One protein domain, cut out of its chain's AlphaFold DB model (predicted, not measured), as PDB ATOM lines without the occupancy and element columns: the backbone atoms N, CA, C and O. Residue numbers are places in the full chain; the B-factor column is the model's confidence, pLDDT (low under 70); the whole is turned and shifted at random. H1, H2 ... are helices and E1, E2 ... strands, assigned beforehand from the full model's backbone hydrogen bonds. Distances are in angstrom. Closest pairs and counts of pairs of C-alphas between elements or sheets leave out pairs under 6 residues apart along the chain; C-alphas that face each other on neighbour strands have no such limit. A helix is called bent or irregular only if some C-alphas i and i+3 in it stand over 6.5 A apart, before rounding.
ATOM      1  N   LEU A  28     -47.779  19.799  21.911       92.75
ATOM      2  CA  LEU A  28     -48.162  20.928  21.062       92.75
ATOM      3  C   LEU A  28     -47.461  20.851  19.704       92.75
ATOM      4  O   LEU A  28     -46.265  20.575  19.612       92.75
ATOM      5  N   VAL A  29     -48.216  21.102  18.633       95.25
ATOM      6  CA  VAL A  29     -47.740  20.941  17.253       95.25
ATOM      7  C   VAL A  29     -47.875  22.248  16.479       95.25
ATOM      8  O   VAL A  29     -48.984  22.729  16.249       95.25
ATOM      9  N   LEU A  30     -46.754  22.774  15.991       95.12
ATOM     10  CA  LEU A  30     -46.711  23.868  15.030       95.12
ATOM     11  C   LEU A  30     -46.625  23.311  13.604       95.12
ATOM     12  O   LEU A  30     -45.645  22.663  13.234       95.12
ATOM     13  N   LYS A  31     -47.628  23.604  12.773       93.69
ATOM     14  CA  LYS A  31     -47.600  23.296  11.334       93.69
ATOM     15  C   LYS A  31     -47.117  24.514  10.550       93.69
ATOM     16  O   LYS A  31     -47.765  25.559  10.580       93.69
ATOM     17  N   VAL A  32     -45.996  24.390   9.840       90.38
ATOM     18  CA  VAL A  32     -45.372  25.497   9.101       90.38
ATOM     19  C   VAL A  32     -45.559  25.312   7.595       90.38
ATOM     20  O   VAL A  32     -45.056  24.360   7.000       90.38
ATOM     21  N   GLU A  33     -46.257  26.254   6.964       89.75
ATOM     22  CA  GLU A  33     -46.459  26.282   5.511       89.75
ATOM     23  C   GLU A  33     -45.237  26.810   4.761       89.75
ATOM     24  O   GLU A  33     -44.638  27.828   5.151       89.75
ATOM     25  N   ALA A  34     -44.928  26.153   3.637       84.38
ATOM     26  CA  ALA A  34     -43.848  26.515   2.720       84.38
ATOM     27  C   ALA A  34     -42.468  26.649   3.402       84.38
ATOM     28  O   ALA A  34     -41.613  27.411   2.954       84.38
ATOM     29  N   ALA A  35     -42.247  25.930   4.507       86.44
ATOM     30  CA  ALA A  35     -40.931  25.816   5.120       86.44
ATOM     31  C   ALA A  35     -40.078  24.802   4.357       86.44
ATOM     32  O   ALA A  35     -40.568  23.776   3.884       86.44
ATOM     33  N   THR A  36     -38.777  25.068   4.257       92.38
ATOM     34  CA  THR A  36     -37.855  24.066   3.722       92.38
ATOM     35  C   THR A  36     -37.752  22.891   4.698       92.38
ATOM     36  O   THR A  36     -37.850  23.073   5.913       92.38
ATOM     37  N   LYS A  37     -37.474  21.678   4.198       92.75
ATOM     38  CA  LYS A  37     -37.230  20.510   5.071       92.75
ATOM     39  C   LYS A  37     -36.132  20.782   6.109       92.75
ATOM     40  O   LYS A  37     -36.234  20.325   7.241       92.75
ATOM     41  N   LYS A  38     -35.105  21.554   5.731       92.44
ATOM     42  CA  LYS A  38     -34.010  21.954   6.627       92.44
ATOM     43  C   LYS A  38     -34.502  22.847   7.766       92.44
ATOM     44  O   LYS A  38     -34.112  22.621   8.905       92.44
ATOM     45  N   ASP A  39     -35.373  23.812   7.480       92.81
ATOM     46  CA  ASP A  39     -35.941  24.694   8.507       92.81
ATOM     47  C   ASP A  39     -36.836  23.927   9.477       92.81
ATOM     48  O   ASP A  39     -36.733  24.123  10.684       92.81
ATOM     49  N   VAL A  40     -37.665  23.010   8.970       94.62
ATOM     50  CA  VAL A  40     -38.509  22.151   9.816       94.62
ATOM     51  C   VAL A  40     -37.643  21.276  10.722       94.62
ATOM     52  O   VAL A  40     -37.889  21.206  11.921       94.62
ATOM     53  N   GLN A  41     -36.577  20.672  10.189       95.12
ATOM     54  CA  GLN A  41     -35.644  19.865  10.982       95.12
ATOM     55  C   GLN A  41     -34.898  20.684  12.043       95.12
ATOM     56  O   GLN A  41     -34.734  20.212  13.165       95.12
ATOM     57  N   LEU A  42     -34.432  21.892  11.714       95.06
ATOM     58  CA  LEU A  42     -33.761  22.770  12.679       95.06
ATOM     59  C   LEU A  42     -34.724  23.246  13.768       95.06
ATOM     60  O   LEU A  42     -34.380  23.188  14.947       95.06
ATOM     61  N   GLY A  43     -35.938  23.638  13.382       95.44
ATOM     62  CA  GLY A  43     -36.994  24.010  14.315       95.44
ATOM     63  C   GLY A  43     -37.365  22.852  15.242       95.44
ATOM     64  O   GLY A  43     -37.414  23.043  16.452       95.44
ATOM     65  N   GLN A  44     -37.538  21.639  14.708       96.81
ATOM     66  CA  GLN A  44     -37.819  20.451  15.517       96.81
ATOM     67  C   GLN A  44     -36.677  20.138  16.491       96.81
ATOM     68  O   GLN A  44     -36.933  19.813  17.644       96.81
ATOM     69  N   LYS A  45     -35.413  20.264  16.064       96.62
ATOM     70  CA  LYS A  45     -34.264  20.087  16.967       96.62
ATOM     71  C   LYS A  45     -34.274  21.111  18.101       96.62
ATOM     72  O   LYS A  45     -33.980  20.748  19.235       96.62
ATOM     73  N   TYR A  46     -34.603  22.371  17.806       97.12
ATOM     74  CA  TYR A  46     -34.717  23.409  18.831       97.12
ATOM     75  C   TYR A  46     -35.862  23.111  19.805       97.12
ATOM     76  O   TYR A  46     -35.646  23.123  21.013       97.12
ATOM     77  N   ALA A  47     -37.037  22.761  19.278       96.81
ATOM     78  CA  ALA A  47     -38.207  22.359  20.052       96.81
ATOM     79  C   ALA A  47     -37.874  21.222  21.030       96.81
ATOM     80  O   ALA A  47     -38.081  21.374  22.229       96.81
ATOM     81  N   SER A  48     -37.249  20.143  20.546       96.31
ATOM     82  CA  SER A  48     -36.818  19.026  21.394       96.31
ATOM     83  C   SER A  48     -35.750  19.435  22.417       96.31
ATOM     84  O   SER A  48     -35.809  19.013  23.566       96.31
ATOM     85  N   CYS A  49     -34.790  20.289  22.043       96.44
ATOM     86  CA  CYS A  49     -33.783  20.798  22.980       96.44
ATOM     87  C   CYS A  49     -34.418  21.590  24.133       96.44
ATOM     88  O   CYS A  49     -33.999  21.452  25.281       96.44
ATOM     89  N   MET A  50     -35.449  22.385  23.839       96.75
ATOM     90  CA  MET A  50     -36.161  23.185  24.834       96.75
ATOM     91  C   MET A  50     -37.135  22.360  25.676       96.75
ATOM     92  O   MET A  50     -37.339  22.704  26.832       96.75
ATOM     93  N   SER A  51     -37.722  21.289  25.139       94.25
ATOM     94  CA  SER A  51     -38.842  20.592  25.783       94.25
ATOM     95  C   SER A  51     -38.506  19.248  26.431       94.25
ATOM     96  O   SER A  51     -39.391  18.608  26.983       94.25
ATOM     97  N   THR A  52     -37.264  18.764  26.346       89.31
ATOM     98  CA  THR A  52     -36.852  17.498  26.980       89.31
ATOM     99  C   THR A  52     -36.138  17.749  28.305       89.31
ATOM    100  O   THR A  52     -35.228  18.568  28.327       89.31
ATOM    101  N   PRO A  53     -36.397  17.002  29.389       88.50
ATOM    102  CA  PRO A  53     -37.598  16.199  29.648       88.50
ATOM    103  C   PRO A  53     -38.869  17.043  29.880       88.50
ATOM    104  O   PRO A  53     -39.963  16.539  29.670       88.50
ATOM    105  N   TRP A  54     -38.724  18.312  30.263       93.50
ATOM    106  CA  TRP A  54     -39.800  19.293  30.446       93.50
ATOM    107  C   TRP A  54     -39.363  20.657  29.890       93.50
ATOM    108  O   TRP A  54     -38.173  20.878  29.634       93.50
ATOM    109  N   LEU A  55     -40.309  21.584  29.716       96.44
ATOM    110  CA  LEU A  55     -40.013  22.975  29.351       96.44
ATOM    111  C   LEU A  55     -39.245  23.679  30.477       96.44
ATOM    112  O   LEU A  55     -39.584  23.484  31.643       96.44
ATOM    113  N   PRO A  56     -38.244  24.531  30.190       96.44
ATOM    114  CA  PRO A  56     -37.476  25.190  31.241       96.44
ATOM    115  C   PRO A  56     -38.384  26.021  32.154       96.44
ATOM    116  O   PRO A  56     -39.349  26.634  31.700       96.44
ATOM    117  N   THR A  57     -38.056  26.079  33.445       96.44
ATOM    118  CA  THR A  57     -38.664  27.082  34.328       96.44
ATOM    119  C   THR A  57     -38.226  28.490  33.914       96.44
ATOM    120  O   THR A  57     -37.263  28.653  33.158       96.44
ATOM    121  N   VAL A  58     -38.890  29.520  34.443       94.62
ATOM    122  CA  VAL A  58     -38.550  30.928  34.165       94.62
ATOM    123  C   VAL A  58     -37.059  31.204  34.413       94.62
ATOM    124  O   VAL A  58     -36.382  31.752  33.545       94.62
ATOM    125  N   ASP A  59     -36.518  30.723  35.535       96.00
ATOM    126  CA  ASP A  59     -35.106  30.919  35.899       96.00
ATOM    127  C   ASP A  59     -34.136  30.095  35.036       96.00
ATOM    128  O   ASP A  59     -32.963  30.439  34.880       96.00
ATOM    129  N   GLN A  60     -34.613  28.992  34.453       96.12
ATOM    130  CA  GLN A  60     -33.818  28.110  33.600       96.12
ATOM    131  C   GLN A  60     -33.860  28.516  32.127       96.12
ATOM    132  O   GLN A  60     -32.989  28.087  31.366       96.12
ATOM    133  N   PHE A  61     -34.837  29.328  31.710       96.00
ATOM    134  CA  PHE A  61     -35.104  29.634  30.306       96.00
ATOM    135  C   PHE A  61     -33.858  30.141  29.578       96.00
ATOM    136  O   PHE A  61     -33.436  29.547  28.587       96.00
ATOM    137  N   GLU A  62     -33.199  31.174  30.104       95.19
ATOM    138  CA  GLU A  62     -32.021  31.759  29.456       95.19
ATOM    139  C   GLU A  62     -30.813  30.817  29.440       95.19
ATOM    140  O   GLU A  62     -29.995  30.854  28.518       95.19
ATOM    141  N   ALA A  63     -30.661  29.960  30.453       95.31
ATOM    142  CA  ALA A  63     -29.609  28.945  30.459       95.31
ATOM    143  C   ALA A  63     -29.890  27.863  29.404       95.31
ATOM    144  O   ALA A  63     -28.998  27.483  28.640       95.31
ATOM    145  N   ARG A  64     -31.149  27.422  29.303       95.31
ATOM    146  CA  ARG A  64     -31.598  26.425  28.331       95.31
ATOM    147  C   ARG A  64     -31.478  26.944  26.906       95.31
ATOM    148  O   ARG A  64     -30.837  26.299  26.077       95.31
ATOM    149  N   ALA A  65     -31.976  28.147  26.644       93.81
ATOM    150  CA  ALA A  65     -31.899  28.788  25.340       93.81
ATOM    151  C   ALA A  65     -30.443  29.006  24.893       93.81
ATOM    152  O   ALA A  65     -30.127  28.820  23.716       93.81
ATOM    153  N   ARG A  66     -29.529  29.322  25.827       93.44
ATOM    154  CA  ARG A  66     -28.081  29.368  25.559       93.44
ATOM    155  C   ARG A  66     -27.499  27.991  25.239       93.44
ATOM    156  O   ARG A  66     -26.718  27.882  24.298       93.44
ATOM    157  N   SER A  67     -27.902  26.939  25.951       93.88
ATOM    158  CA  SER A  67     -27.474  25.565  25.638       93.88
ATOM    159  C   SER A  67     -27.951  25.096  24.254       93.88
ATOM    160  O   SER A  67     -27.260  24.336  23.583       93.88
ATOM    161  N   CYS A  68     -29.088  25.621  23.787       93.88
ATOM    162  CA  CYS A  68     -29.667  25.348  22.472       93.88
ATOM    163  C   CYS A  68     -29.285  26.406  21.408       93.88
ATOM    164  O   CYS A  68     -29.880  26.435  20.327       93.88
ATOM    165  N   ALA A  69     -28.314  27.292  21.678       87.88
ATOM    166  CA  ALA A  69     -28.080  28.508  20.887       87.88
ATOM    167  C   ALA A  69     -27.729  28.258  19.413       87.88
ATOM    168  O   ALA A  69     -28.092  29.057  18.550       87.88
ATOM    169  N   ASP A  70     -27.060  27.150  19.091       88.69
ATOM    170  CA  ASP A  70     -26.727  26.820  17.699       88.69
ATOM    171  C   ASP A  70     -27.951  26.485  16.845       88.69
ATOM    172  O   ASP A  70     -27.919  26.630  15.621       88.69
ATOM    173  N   LEU A  71     -29.051  26.110  17.495       87.25
ATOM    174  CA  LEU A  71     -30.348  25.867  16.875       87.25
ATOM    175  C   LEU A  71     -31.230  27.130  16.887       87.25
ATOM    176  O   LEU A  71     -32.100  27.272  16.032       87.25
ATOM    177  N   ARG A  72     -30.954  28.077  17.797       83.69
ATOM    178  CA  ARG A  72     -31.667  29.360  17.960       83.69
ATOM    179  C   ARG A  72     -31.251  30.439  16.944       83.69
ATOM    180  O   ARG A  72     -31.723  31.568  17.017       83.69
ATOM    181  N   LYS A  73     -30.366  30.130  15.986       87.19
ATOM    182  CA  LYS A  73     -29.902  31.059  14.934       87.19
ATOM    183  C   LYS A  73     -30.773  30.924  13.675       87.19
ATOM    184  O   LYS A  73     -30.545  30.002  12.884       87.19
ATOM    185  N   PRO A  74     -31.756  31.814  13.443       84.56
ATOM    186  CA  PRO A  74     -32.629  31.693  12.286       84.56
ATOM    187  C   PRO A  74     -31.869  31.976  10.988       84.56
ATOM    188  O   PRO A  74     -31.111  32.935  10.883       84.56
ATOM    189  N   ARG A  75     -32.117  31.145   9.974       90.06
ATOM    190  CA  ARG A  75     -31.600  31.310   8.601       90.06
ATOM    191  C   ARG A  75     -32.702  31.647   7.596       90.06
ATOM    192  O   ARG A  75     -32.424  31.933   6.439       90.06
ATOM    193  N   SER A  76     -33.953  31.611   8.048       93.25
ATOM    194  CA  SER A  76     -35.141  31.979   7.290       93.25
ATOM    195  C   SER A  76     -36.191  32.579   8.226       93.25
ATOM    196  O   SER A  76     -36.187  32.332   9.436       93.25
ATOM    197  N   SER A  77     -37.126  33.349   7.670       93.69
ATOM    198  CA  SER A  77     -38.255  33.903   8.430       93.69
ATOM    199  C   SER A  77     -39.169  32.812   8.999       93.69
ATOM    200  O   SER A  77     -39.768  32.993  10.058       93.69
ATOM    201  N   LYS A  78     -39.255  31.660   8.325       93.25
ATOM    202  CA  LYS A  78     -40.038  30.500   8.765       93.25
ATOM    203  C   LYS A  78     -39.405  29.829   9.979       93.25
ATOM    204  O   LYS A  78     -40.104  29.599  10.961       93.25
ATOM    205  N   LEU A  79     -38.090  29.602   9.946       93.62
ATOM    206  CA  LEU A  79     -37.354  29.095  11.103       93.62
ATOM    207  C   LEU A  79     -37.410  30.083  12.273       93.62
ATOM    208  O   LEU A  79     -37.609  29.662  13.407       93.62
ATOM    209  N   LYS A  80     -37.323  31.394  12.007       94.88
ATOM    210  CA  LYS A  80     -37.504  32.411  13.053       94.88
ATOM    211  C   LYS A  80     -38.858  32.275  13.753       94.88
ATOM    212  O   LYS A  80     -38.886  32.186  14.969       94.88
ATOM    213  N   ARG A  81     -39.960  32.197  13.001       94.56
ATOM    214  CA  ARG A  81     -41.301  32.018  13.591       94.56
ATOM    215  C   ARG A  81     -41.417  30.732  14.406       94.56
ATOM    216  O   ARG A  81     -42.074  30.731  15.436       94.56
ATOM    217  N   ALA A  82     -40.792  29.653  13.942       94.81
ATOM    218  CA  ALA A  82     -40.765  28.384  14.657       94.81
ATOM    219  C   ALA A  82     -40.017  28.497  15.999       94.81
ATOM    220  O   ALA A  82     -40.521  28.030  17.013       94.81
ATOM    221  N   ILE A  83     -38.858  29.164  16.014       96.12
ATOM    222  CA  ILE A  83     -38.081  29.444  17.233       96.12
ATOM    223  C   ILE A  83     -38.865  30.352  18.186       96.12
ATOM    224  O   ILE A  83     -38.993  30.022  19.359       96.12
ATOM    225  N   ASP A  84     -39.431  31.451  17.680       96.25
ATOM    226  CA  ASP A  84     -40.209  32.398  18.490       96.25
ATOM    227  C   ASP A  84     -41.425  31.707  19.135       96.25
ATOM    228  O   ASP A  84     -41.743  31.963  20.293       96.25
ATOM    229  N   TRP A  85     -42.081  30.794  18.408       96.75
ATOM    230  CA  TRP A  85     -43.179  29.988  18.944       96.75
ATOM    231  C   TRP A  85     -42.718  29.061  20.075       96.75
ATOM    232  O   TRP A  85     -43.372  29.003  21.112       96.75
ATOM    233  N   VAL A  86     -41.581  28.372  19.916       96.81
ATOM    234  CA  VAL A  86     -41.006  27.534  20.985       96.81
ATOM    235  C   VAL A  86     -40.695  28.374  22.226       96.81
ATOM    236  O   VAL A  86     -41.070  27.986  23.330       96.81
ATOM    237  N   ASP A  87     -40.056  29.534  22.046       96.56
ATOM    238  CA  ASP A  87     -39.712  30.442  23.145       96.56
ATOM    239  C   ASP A  87     -40.973  30.923  23.875       96.56
ATOM    240  O   ASP A  87     -41.030  30.899  25.105       96.56
ATOM    241  N   GLN A  88     -42.014  31.292  23.127       96.44
ATOM    242  CA  GLN A  88     -43.289  31.717  23.693       96.44
ATOM    243  C   GLN A  88     -43.944  30.611  24.530       96.44
ATOM    244  O   GLN A  88     -44.396  30.884  25.641       96.44
ATOM    245  N   ILE A  89     -43.989  29.374  24.027       95.38
ATOM    246  CA  ILE A  89     -44.575  28.248  24.762       95.38
ATOM    247  C   ILE A  89     -43.771  27.937  26.029       95.38
ATOM    248  O   ILE A  89     -44.363  27.763  27.091       95.38
ATOM    249  N   ALA A  90     -42.438  27.934  25.951       95.12
ATOM    250  CA  ALA A  90     -41.581  27.705  27.114       95.12
ATOM    251  C   ALA A  90     -41.784  28.761  28.218       95.12
ATOM    252  O   ALA A  90     -41.755  28.423  29.397       95.12
ATOM    253  N   VAL A  91     -42.030  30.023  27.848       95.06
ATOM    254  CA  VAL A  91     -42.325  31.103  28.806       95.06
ATOM    255  C   VAL A  91     -43.745  31.005  29.371       95.06
ATOM    256  O   VAL A  91     -43.957  31.330  30.537       95.06
ATOM    257  N   GLN A  92     -44.724  30.572  28.571       94.25
ATOM    258  CA  GLN A  92     -46.122  30.450  29.006       94.25
ATOM    259  C   GLN A  92     -46.371  29.239  29.911       94.25
ATOM    260  O   GLN A  92     -47.223  29.314  30.793       94.25
ATOM    261  N   PHE A  93     -45.633  28.145  29.707       93.88
ATOM    262  CA  PHE A  93     -45.803  26.887  30.437       93.88
ATOM    263  C   PHE A  93     -44.484  26.444  31.098       93.88
ATOM    264  O   PHE A  93     -43.937  25.390  30.761       93.88
ATOM    265  N   PRO A  94     -43.932  27.246  32.027       94.81
ATOM    266  CA  PRO A  94     -42.643  26.954  32.640       94.81
ATOM    267  C   PRO A  94     -42.706  25.661  33.460       94.81
ATOM    268  O   PRO A  94     -43.601  25.482  34.282       94.81
ATOM    269  N   GLY A  95     -41.737  24.765  33.264       93.56
ATOM    270  CA  GLY A  95     -41.670  23.485  33.983       93.56
ATOM    271  C   GLY A  95     -42.691  22.437  33.532       93.56
ATOM    272  O   GLY A  95     -42.717  21.347  34.099       93.56
ATOM    273  N   ALA A  96     -43.528  22.737  32.536       92.69
ATOM    274  CA  ALA A  96     -44.552  21.813  32.080       92.69
ATOM    275  C   ALA A  96     -43.965  20.659  31.250       92.69
ATOM    276  O   ALA A  96     -43.040  20.839  30.450       92.69
ATOM    277  N   GLU A  97     -44.551  19.475  31.406       92.94
ATOM    278  CA  GLU A  97     -44.221  18.275  30.635       92.94
ATOM    279  C   GLU A  97     -44.966  18.292  29.291       92.94
ATOM    280  O   GLU A  97     -45.963  17.603  29.083       92.94
ATOM    281  N   ILE A  98     -44.510  19.162  28.386       92.19
ATOM    282  CA  ILE A  98     -45.099  19.354  27.058       92.19
ATOM    283  C   ILE A  98     -44.067  19.007  25.992       92.19
ATOM    284  O   ILE A  98     -43.026  19.653  25.896       92.19
ATOM    285  N   GLU A  99     -44.379  18.054  25.119       92.75
ATOM    286  CA  GLU A  99     -43.592  17.795  23.917       92.75
ATOM    287  C   GLU A  99     -43.912  18.830  22.826       92.75
ATOM    288  O   GLU A  99     -45.066  19.008  22.427       92.75
ATOM    289  N   LEU A 100     -42.885  19.487  22.281       95.69
ATOM    290  CA  LEU A 100     -43.043  20.422  21.167       95.69
ATOM    291  C   LEU A 100     -42.672  19.767  19.834       95.69
ATOM    292  O   LEU A 100     -41.560  19.263  19.652       95.69
ATOM    293  N   GLN A 101     -43.589  19.823  18.866       96.25
ATOM    294  CA  GLN A 101     -43.361  19.322  17.511       96.25
ATOM    295  C   GLN A 101     -43.555  20.394  16.444       96.25
ATOM    296  O   GLN A 101     -44.488  21.191  16.492       96.25
ATOM    297  N   ILE A 102     -42.690  20.373  15.436       94.62
ATOM    298  CA  ILE A 102     -42.723  21.263  14.281       94.62
ATOM    299  C   ILE A 102     -42.813  20.404  13.028       94.62
ATOM    300  O   ILE A 102     -41.896  19.653  12.700       94.62
ATOM    301  N   LEU A 103     -43.930  20.525  12.317       92.69
ATOM    302  CA  LEU A 103     -44.235  19.736  11.129       92.69
ATOM    303  C   LEU A 103     -44.395  20.640   9.910       92.69
ATOM    304  O   LEU A 103     -44.867  21.774  10.002       92.69
ATOM    305  N   GLN A 104     -44.033  20.112   8.745       91.12
ATOM    306  CA  GLN A 104     -44.382  20.735   7.475       91.12
ATOM    307  C   GLN A 104     -45.872  20.502   7.197       91.12
ATOM    308  O   GLN A 104     -46.350  19.379   7.379       91.12
ATOM    309  N   ARG A 105     -46.593  21.556   6.797       84.06
ATOM    310  CA  ARG A 105     -47.966  21.436   6.284       84.06
ATOM    311  C   ARG A 105     -47.962  21.088   4.802       84.06
ATOM    312  O   ARG A 105     -47.092  21.640   4.086       84.06
TER     313      ARG A 105
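Overview. This is residues 28 to 105 of the 105 residues of an uncharacterized protein of Novosphingobium sp. B1 (UniProt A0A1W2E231). Two long helices, H1 and H3, run side by side the same way and pack on a narrow ribbon of two parallel strands, E1 and E2. The short helix H2 sits away from the ribbon, near the last residues of H1 and H3. The printed part has 78 residues, with three named helices and two named strands in the order E1 H1 H2 H3 E2, and its class is mixed, helices and strands. It is compact, with a radius of gyration of the C-alphas of 11.4 A, and elongated, spanning 34 by 22 by 17 A.

Along the chain. Find C-alpha 28 at (-48.162, 20.928, 21.062), where E1 begins; it takes residues 28 to 32, 13.1 A. Its neighbour E2, residues 99 to 104, covers 16.7 A and ends at C-alpha 104, (-44.382, 20.735, 7.475). H1, residues 37 to 51, is 20.8 A long; H3, residues 77 to 92, is 22.3 A. H2, residues 58 to 67, 15.0 A, is irregular: C-alphas 59 and 62 are 7.2 A apart.

Arrangement. Look first at E1 and E2, parallel at 19 degrees, with N 30 and O 101 at 2.8 A. With H1, H2 and H3 between them along the chain, these parallel neighbours make a strand-helix-strand unit. The closest C-alphas of H1 and E2 are those of Gln 44 and Ile 102, 5.1 A. H1 and H3 touch at Asp 39 and Leu 79, C-alphas 5.3 A apart, at a shallow tilt of 14 degrees. H2 and H3, a helical hairpin, only just touch, with 3 pairs of C-alphas within 8 A, the closest those of Val 58 and Val 91, 6.6 A. H2 is apart from E1 and E2. Every O i to N i+4 pair is within hydrogen-bond range in H1 and H3, and 4 of 6 in H2.

Size, cuts and confidence. The two farthest C-alphas, of Ala 34 and Asp 59, are 34.6 A apart. The printed part has no cut and no long link, and no printed residue is under 70 in pLDDT.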